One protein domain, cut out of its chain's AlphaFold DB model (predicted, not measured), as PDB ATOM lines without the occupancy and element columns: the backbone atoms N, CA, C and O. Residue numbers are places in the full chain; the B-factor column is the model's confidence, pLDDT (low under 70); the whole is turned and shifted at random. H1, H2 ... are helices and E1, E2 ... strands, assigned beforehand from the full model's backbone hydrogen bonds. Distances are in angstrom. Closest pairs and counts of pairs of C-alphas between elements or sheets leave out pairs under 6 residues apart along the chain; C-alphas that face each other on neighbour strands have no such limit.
ATOM      1  N   ASN A 542      89.798 -18.598  30.562       83.44
ATOM      2  CA  ASN A 542      90.441 -18.149  29.327       83.44
ATOM      3  C   ASN A 542      89.535 -17.276  28.454       83.44
ATOM      4  O   ASN A 542      88.309 -17.303  28.552       83.44
ATOM      5  N   LEU A 543      90.162 -16.499  27.569       84.00
ATOM      6  CA  LEU A 543      89.458 -15.800  26.495       84.00
ATOM      7  C   LEU A 543      89.139 -16.777  25.353       84.00
ATOM      8  O   LEU A 543      89.962 -17.651  25.062       84.00
ATOM      9  N   PRO A 544      87.986 -16.629  24.681       88.00
ATOM     10  CA  PRO A 544      87.631 -17.509  23.582       88.00
ATOM     11  C   PRO A 544      88.445 -17.211  22.326       88.00
ATOM     12  O   PRO A 544      88.813 -16.067  22.044       88.00
ATOM     13  N   ILE A 545      88.627 -18.239  21.505       86.94
ATOM     14  CA  ILE A 545      89.113 -18.092  20.136       86.94
ATOM     15  C   ILE A 545      87.931 -17.653  19.270       86.94
ATOM     16  O   ILE A 545      86.894 -18.314  19.244       86.94
ATOM     17  N   LYS A 546      88.078 -16.533  18.560       88.75
ATOM     18  CA  LYS A 546      87.078 -16.059  17.598       88.75
ATOM     19  C   LYS A 546      87.298 -16.765  16.258       88.75
ATOM     20  O   LYS A 546      88.276 -16.475  15.574       88.75
ATOM     21  N   ILE A 547      86.399 -17.673  15.895       87.25
ATOM     22  CA  ILE A 547      86.455 -18.436  14.642       87.25
ATOM     23  C   ILE A 547      85.482 -17.787  13.648       87.25
ATOM     24  O   ILE A 547      84.288 -17.734  13.950       87.25
ATOM     25  N   PRO A 548      85.955 -17.258  12.506       87.12
ATOM     26  CA  PRO A 548      85.077 -16.714  11.475       87.12
ATOM     27  C   PRO A 548      84.292 -17.839  10.789       87.12
ATOM     28  O   PRO A 548      84.822 -18.929  10.582       87.12
ATOM     29  N   LEU A 549      83.035 -17.570  10.442       86.38
ATOM     30  CA  LEU A 549      82.142 -18.482   9.737       86.38
ATOM     31  C   LEU A 549      81.531 -17.776   8.528       86.38
ATOM     32  O   LEU A 549      81.036 -16.661   8.648       86.38
ATOM     33  N   GLU A 550      81.504 -18.471   7.400       83.19
ATOM     34  CA  GLU A 550      80.766 -18.064   6.206       83.19
ATOM     35  C   GLU A 550      79.626 -19.067   6.001       83.19
ATOM     36  O   GLU A 550      79.845 -20.250   5.703       83.19
ATOM     37  N   LEU A 551      78.399 -18.618   6.263       82.75
ATOM     38  CA  LEU A 551      77.196 -19.434   6.188       82.75
ATOM     39  C   LEU A 551      76.528 -19.201   4.838       82.75
ATOM     40  O   LEU A 551      76.032 -18.112   4.578       82.75
ATOM     41  N   GLU A 552      76.497 -20.225   3.992       80.94
ATOM     42  CA  GLU A 552      75.888 -20.152   2.662       80.94
ATOM     43  C   GLU A 552      74.734 -21.154   2.572       80.94
ATOM     44  O   GLU A 552      74.943 -22.363   2.742       80.94
ATOM     45  N   TRP A 553      73.518 -20.656   2.335       77.75
ATOM     46  CA  TRP A 553      72.316 -21.478   2.185       77.75
ATOM     47  C   TRP A 553      71.278 -20.808   1.270       77.75
ATOM     48  O   TRP A 553      70.920 -19.660   1.500       77.75
ATOM     49  N   ASP A 554      70.780 -21.530   0.254       68.88
ATOM     50  CA  ASP A 554      69.738 -21.079  -0.697       68.88
ATOM     51  C   ASP A 554      69.938 -19.639  -1.244       68.88
ATOM     52  O   ASP A 554      69.043 -18.802  -1.158       68.88
ATOM     53  N   ASP A 555      71.116 -19.362  -1.826       74.44
ATOM     54  CA  ASP A 555      71.538 -18.063  -2.404       74.44
ATOM     55  C   ASP A 555      71.705 -16.896  -1.399       74.44
ATOM     56  O   ASP A 555      71.974 -15.761  -1.804       74.44
ATOM     57  N   GLU A 556      71.618 -17.160  -0.091       77.38
ATOM     58  CA  GLU A 556      71.968 -16.211   0.967       77.38
ATOM     59  C   GLU A 556      73.326 -16.565   1.592       77.38
ATOM     60  O   GLU A 556      73.559 -17.695   2.033       77.38
ATOM     61  N   THR A 557      74.224 -15.578   1.656       82.19
ATOM     62  CA  THR A 557      75.516 -15.681   2.348       82.19
ATOM     63  C   THR A 557      75.518 -14.750   3.554       82.19
ATOM     64  O   THR A 557      75.282 -13.547   3.421       82.19
ATOM     65  N   VAL A 558      75.793 -15.303   4.732       85.88
ATOM     66  CA  VAL A 558      75.900 -14.571   5.994       85.88
ATOM     67  C   VAL A 558      77.281 -14.803   6.594       85.88
ATOM     68  O   VAL A 558      77.638 -15.930   6.942       85.88
ATOM     69  N   ASP A 559      78.031 -13.719   6.760       85.81
ATOM     70  CA  ASP A 559      79.287 -13.726   7.505       85.81
ATOM     71  C   ASP A 559      79.006 -13.593   9.004       85.81
ATOM     72  O   ASP A 559      78.372 -12.634   9.456       85.81
ATOM     73  N   ASP A 560      79.510 -14.534   9.796       87.25
ATOM     74  CA  ASP A 560      79.400 -14.513  11.251       87.25
ATOM     75  C   ASP A 560      80.668 -15.087  11.914       87.25
ATOM     76  O   ASP A 560      81.720 -15.259  11.300       87.25
ATOM     77  N   HIS A 561      80.620 -15.323  13.219       87.75
ATOM     78  CA  HIS A 561      81.709 -15.879  13.999       87.75
ATOM     79  C   HIS A 561      81.178 -16.655  15.202       87.75
ATOM     80  O   HIS A 561      80.106 -16.372  15.740       87.75
ATOM     81  N   VAL A 562      81.979 -17.605  15.677       89.75
ATOM     82  CA  VAL A 562      81.746 -18.315  16.938       89.75
ATOM     83  C   VAL A 562      82.899 -18.100  17.903       89.75
ATOM     84  O   VAL A 562      84.058 -17.975  17.508       89.75
ATOM     85  N   TYR A 563      82.562 -18.051  19.187       89.75
ATOM     86  CA  TYR A 563      83.518 -17.938  20.279       89.75
ATOM     87  C   TYR A 563      83.761 -19.324  20.875       89.75
ATOM     88  O   TYR A 563      82.851 -19.947  21.421       89.75
ATOM     89  N   TRP A 564      84.989 -19.812  20.735       90.31
ATOM     90  CA  TRP A 564      85.392 -21.147  21.154       90.31
ATOM     91  C   TRP A 564      86.196 -21.110  22.455       90.31
ATOM     92  O   TRP A 564      87.301 -20.566  22.494       90.31
ATOM     93  N   PHE A 565      85.660 -21.728  23.504       89.44
ATOM     94  CA  PHE A 565      86.299 -21.912  24.803       89.44
ATOM     95  C   PHE A 565      86.837 -23.330  24.947       89.44
ATOM     96  O   PHE A 565      86.143 -24.305  24.658       89.44
ATOM     97  N   GLN A 566      88.066 -23.453  25.437       85.31
ATOM     98  CA  GLN A 566      88.705 -24.741  25.665       85.31
ATOM     99  C   GLN A 566      89.782 -24.626  26.749       85.31
ATOM    100  O   GLN A 566      90.364 -23.563  26.942       85.31
ATOM    101  N   ASN A 567      90.068 -25.748  27.417       83.44
ATOM    102  CA  ASN A 567      91.001 -25.860  28.545       83.44
ATOM    103  C   ASN A 567      90.535 -25.127  29.814       83.44
ATOM    104  O   ASN A 567      91.345 -24.769  30.669       83.44
ATOM    105  N   GLU A 568      89.224 -24.962  29.966       87.44
ATOM    106  CA  GLU A 568      88.614 -24.453  31.188       87.44
ATOM    107  C   GLU A 568      88.756 -25.458  32.336       87.44
ATOM    108  O   GLU A 568      88.614 -26.672  32.141       87.44
ATOM    109  N   SER A 569      89.005 -24.961  33.551       85.25
ATOM    110  CA  SER A 569      89.113 -25.828  34.734       85.25
ATOM    111  C   SER A 569      87.781 -26.471  35.110       85.25
ATOM    112  O   SER A 569      87.765 -27.543  35.712       85.25
ATOM    113  N   ASP A 570      86.671 -25.816  34.761       86.88
ATOM    114  CA  ASP A 570      85.344 -26.421  34.742       86.88
ATOM    115  C   ASP A 570      85.059 -26.946  33.325       86.88
ATOM    116  O   ASP A 570      84.816 -26.150  32.413       86.88
ATOM    117  N   PRO A 571      85.044 -28.277  33.108       86.94
ATOM    118  CA  PRO A 571      84.838 -28.836  31.779       86.94
ATOM    119  C   PRO A 571      83.484 -28.491  31.152       86.94
ATOM    120  O   PRO A 571      83.350 -28.609  29.936       86.94
ATOM    121  N   THR A 572      82.489 -28.083  31.951       89.31
ATOM    122  CA  THR A 572      81.156 -27.689  31.463       89.31
ATOM    123  C   THR A 572      81.146 -26.336  30.754       89.31
ATOM    124  O   THR A 572      80.180 -26.017  30.064       89.31
ATOM    125  N   LEU A 573      82.216 -25.552  30.909       88.69
ATOM    126  CA  LEU A 573      82.420 -24.281  30.219       88.69
ATOM    127  C   LEU A 573      83.109 -24.448  28.857       88.69
ATOM    128  O   LEU A 573      83.112 -23.512  28.066       88.69
ATOM    129  N   ASN A 574      83.668 -25.621  28.548       89.44
ATOM    130  CA  ASN A 574      84.260 -25.849  27.231       89.44
ATOM    131  C   ASN A 574      83.174 -25.871  26.146       89.44
ATOM    132  O   ASN A 574      82.115 -26.481  26.312       89.44
ATOM    133  N   SER A 575      83.465 -25.240  25.012       90.25
ATOM    134  CA  SER A 575      82.563 -25.175  23.870       90.25
ATOM    135  C   SER A 575      82.305 -26.556  23.261       90.25
ATOM    136  O   SER A 575      83.185 -27.416  23.193       90.25
ATOM    137  N   ASN A 576      81.085 -26.753  22.762       90.44
ATOM    138  CA  ASN A 576      80.699 -27.929  21.992       90.44
ATOM    139  C   ASN A 576      80.400 -27.515  20.547       90.44
ATOM    140  O   ASN A 576      79.494 -26.721  20.301       90.44
ATOM    141  N   ALA A 577      81.152 -28.071  19.593       87.56
ATOM    142  CA  ALA A 577      81.060 -27.690  18.183       87.56
ATOM    143  C   ALA A 577      79.653 -27.912  17.601       87.56
ATOM    144  O   ALA A 577      79.152 -27.063  16.871       87.56
ATOM    145  N   PHE A 578      78.983 -29.006  17.976       85.94
ATOM    146  CA  PHE A 578      77.641 -29.324  17.484       85.94
ATOM    147  C   PHE A 578      76.570 -28.406  18.079       85.94
ATOM    148  O   PHE A 578      75.612 -28.049  17.396       85.94
ATOM    149  N   GLU A 579      76.715 -28.021  19.349       87.44
ATOM    150  CA  GLU A 579      75.778 -27.093  19.987       87.44
ATOM    151  C   GLU A 579      75.903 -25.690  19.392       87.44
ATOM    152  O   GLU A 579      74.878 -25.117  19.027       87.44
ATOM    153  N   LEU A 580      77.136 -25.198  19.212       87.38
ATOM    154  CA  LEU A 580      77.415 -23.907  18.578       87.38
ATOM    155  C   LEU A 580      76.934 -23.865  17.125       87.38
ATOM    156  O   LEU A 580      76.276 -22.907  16.724       87.38
ATOM    157  N   ALA A 581      77.208 -24.914  16.344       85.31
ATOM    158  CA  ALA A 581      76.745 -25.004  14.962       85.31
ATOM    159  C   ALA A 581      75.214 -24.980  14.878       85.31
ATOM    160  O   ALA A 581      74.643 -24.241  14.081       85.31
ATOM    161  N   ARG A 582      74.531 -25.737  15.745       85.31
ATOM    162  CA  ARG A 582      73.066 -25.743  15.801       85.31
ATOM    163  C   ARG A 582      72.498 -24.383  16.207       85.31
ATOM    164  O   ARG A 582      71.497 -23.966  15.636       85.31
ATOM    165  N   GLU A 583      73.096 -23.716  17.192       87.00
ATOM    166  CA  GLU A 583      72.666 -22.385  17.636       87.00
ATOM    167  C   GLU A 583      72.789 -21.360  16.505       87.00
ATOM    168  O   GLU A 583      71.817 -20.666  16.215       87.00
ATOM    169  N   LYS A 584      73.918 -21.352  15.786       87.19
ATOM    170  CA  LYS A 584      74.145 -20.450  14.650       87.19
ATOM    171  C   LYS A 584      73.231 -20.704  13.459       87.19
ATOM    172  O   LYS A 584      72.714 -19.757  12.872       87.19
ATOM    173  N   VAL A 585      72.959 -21.967  13.140       85.56
ATOM    174  CA  VAL A 585      71.977 -22.318  12.105       85.56
ATOM    175  C   VAL A 585      70.566 -21.885  12.514       85.56
ATOM    176  O   VAL A 585      69.824 -21.354  11.695       85.56
ATOM    177  N   GLN A 586      70.189 -22.068  13.783       84.00
ATOM    178  CA  GLN A 586      68.876 -21.667  14.294       84.00
ATOM    179  C   GLN A 586      68.704 -20.141  14.378       84.00
ATOM    180  O   GLN A 586      67.575 -19.663  14.267       84.00
ATOM    181  N   GLU A 587      69.793 -19.398  14.595       86.25
ATOM    182  CA  GLU A 587      69.824 -17.934  14.652       86.25
ATOM    183  C   GLU A 587      69.529 -17.309  13.281       86.25
ATOM    184  O   GLU A 587      68.624 -16.483  13.172       86.25
ATOM    185  N   HIS A 588      70.246 -17.740  12.238       83.62
ATOM    186  CA  HIS A 588      70.150 -17.134  10.902       83.62
ATOM    187  C   HIS A 588      69.118 -17.810   9.991       83.62
ATOM    188  O   HIS A 588      68.479 -17.135   9.192       83.62
ATOM    189  N   PHE A 589      68.886 -19.120  10.147       83.75
ATOM    190  CA  PHE A 589      68.008 -19.909   9.270       83.75
ATOM    191  C   PHE A 589      66.958 -20.733  10.050       83.75
ATOM    192  O   PHE A 589      66.882 -21.961   9.896       83.75
ATOM    193  N   PRO A 590      66.110 -20.103  10.889       80.38
ATOM    194  CA  PRO A 590      65.162 -20.814  11.746       80.38
ATOM    195  C   PRO A 590      64.129 -21.621  10.939       80.38
ATOM    196  O   PRO A 590      63.342 -21.067  10.177       80.38
ATOM    197  N   GLY A 591      64.067 -22.940  11.163       72.19
ATOM    198  CA  GLY A 591      63.025 -23.809  10.591       72.19
ATOM    199  C   GLY A 591      63.241 -24.242   9.134       72.19
ATOM    200  O   GLY A 591      62.320 -24.782   8.521       72.19
TER     201      GLY A 591
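Overview. This is residues 542 to 591 of the 1006 residues of the protein "OTU domain-containing protein" of Clytia hemisphaerica (UniProt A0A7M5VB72). A long hairpin of two antiparallel strands, E1 and E2, makes one side of this domain, and a single helix, H1, lies loosely along the other side, nearer to E2 than to E1. Between hairpin and helix the chain folds back through a long loop, residues 565 to 576, at the end opposite the tight turn of the hairpin. The printed part has 50 residues with two named strands and one named helix, in the order E1, E2, H1; the sheet has the order E1 - E2, antiparallel, and the class is mixed, helices and strands. The whole is loose, with a radius of gyration of the C-alphas of 12.7 A, and its spans of 42 by 20 by 11 A only just make a rod.

Along the chain. E1 is residues 545 to 553, 24.8 A from first to last C-alpha, and begins with C-alpha 545 at (89.113, -18.092, 20.136). E2 is residues 556 to 564, 24.7 A long, and ends with C-alpha 564 at (85.392, -21.147, 21.154). H1 is residues 577 to 588, 16.8 A long, and ends with C-alpha 588 at (70.150, -17.134, 10.902).

Arrangement. E1 and E2 form a hairpin through a tight link of 2 residues. They are antiparallel neighbours, with 156 degrees between their N-to-C directions. The C-alphas of Ile 545 and Trp 564 face each other at 4.9 A, and those of Trp 553 and Glu 556 at 5.4 A. N 549 and O 560 are within hydrogen-bond range at 2.8 A, and so are N 562 and O 547 at 2.9 A. H1 and E2 have 2 pairs of C-alphas within 8 A; the closest C-alphas are those of Leu 580 and Val 562, 7.3 A apart, and the two centres are 9.9 A apart. H1 and E1 are near each other, with 7 pairs of C-alphas within 10 A. In H1 every O i to N i+4 pair is within hydrogen-bond range.

Size, cuts and confidence. The two C-alphas farthest apart are those of Asp 555, in the link from E1 to E2, and Ser 569, in the link from E2 to H1, at 41.8 A. The first and last printed C-alphas, of Asn 542 and Gly 591, are 33.7 A apart. The link from E2 to H1 is long, with 12 residues, whose C-alphas lie 9 to 21 A from the mean of all C-alphas. The printed part has no cut. The mean pLDDT of the printed part is 85.2, and one residue, Asp 554, is under 70.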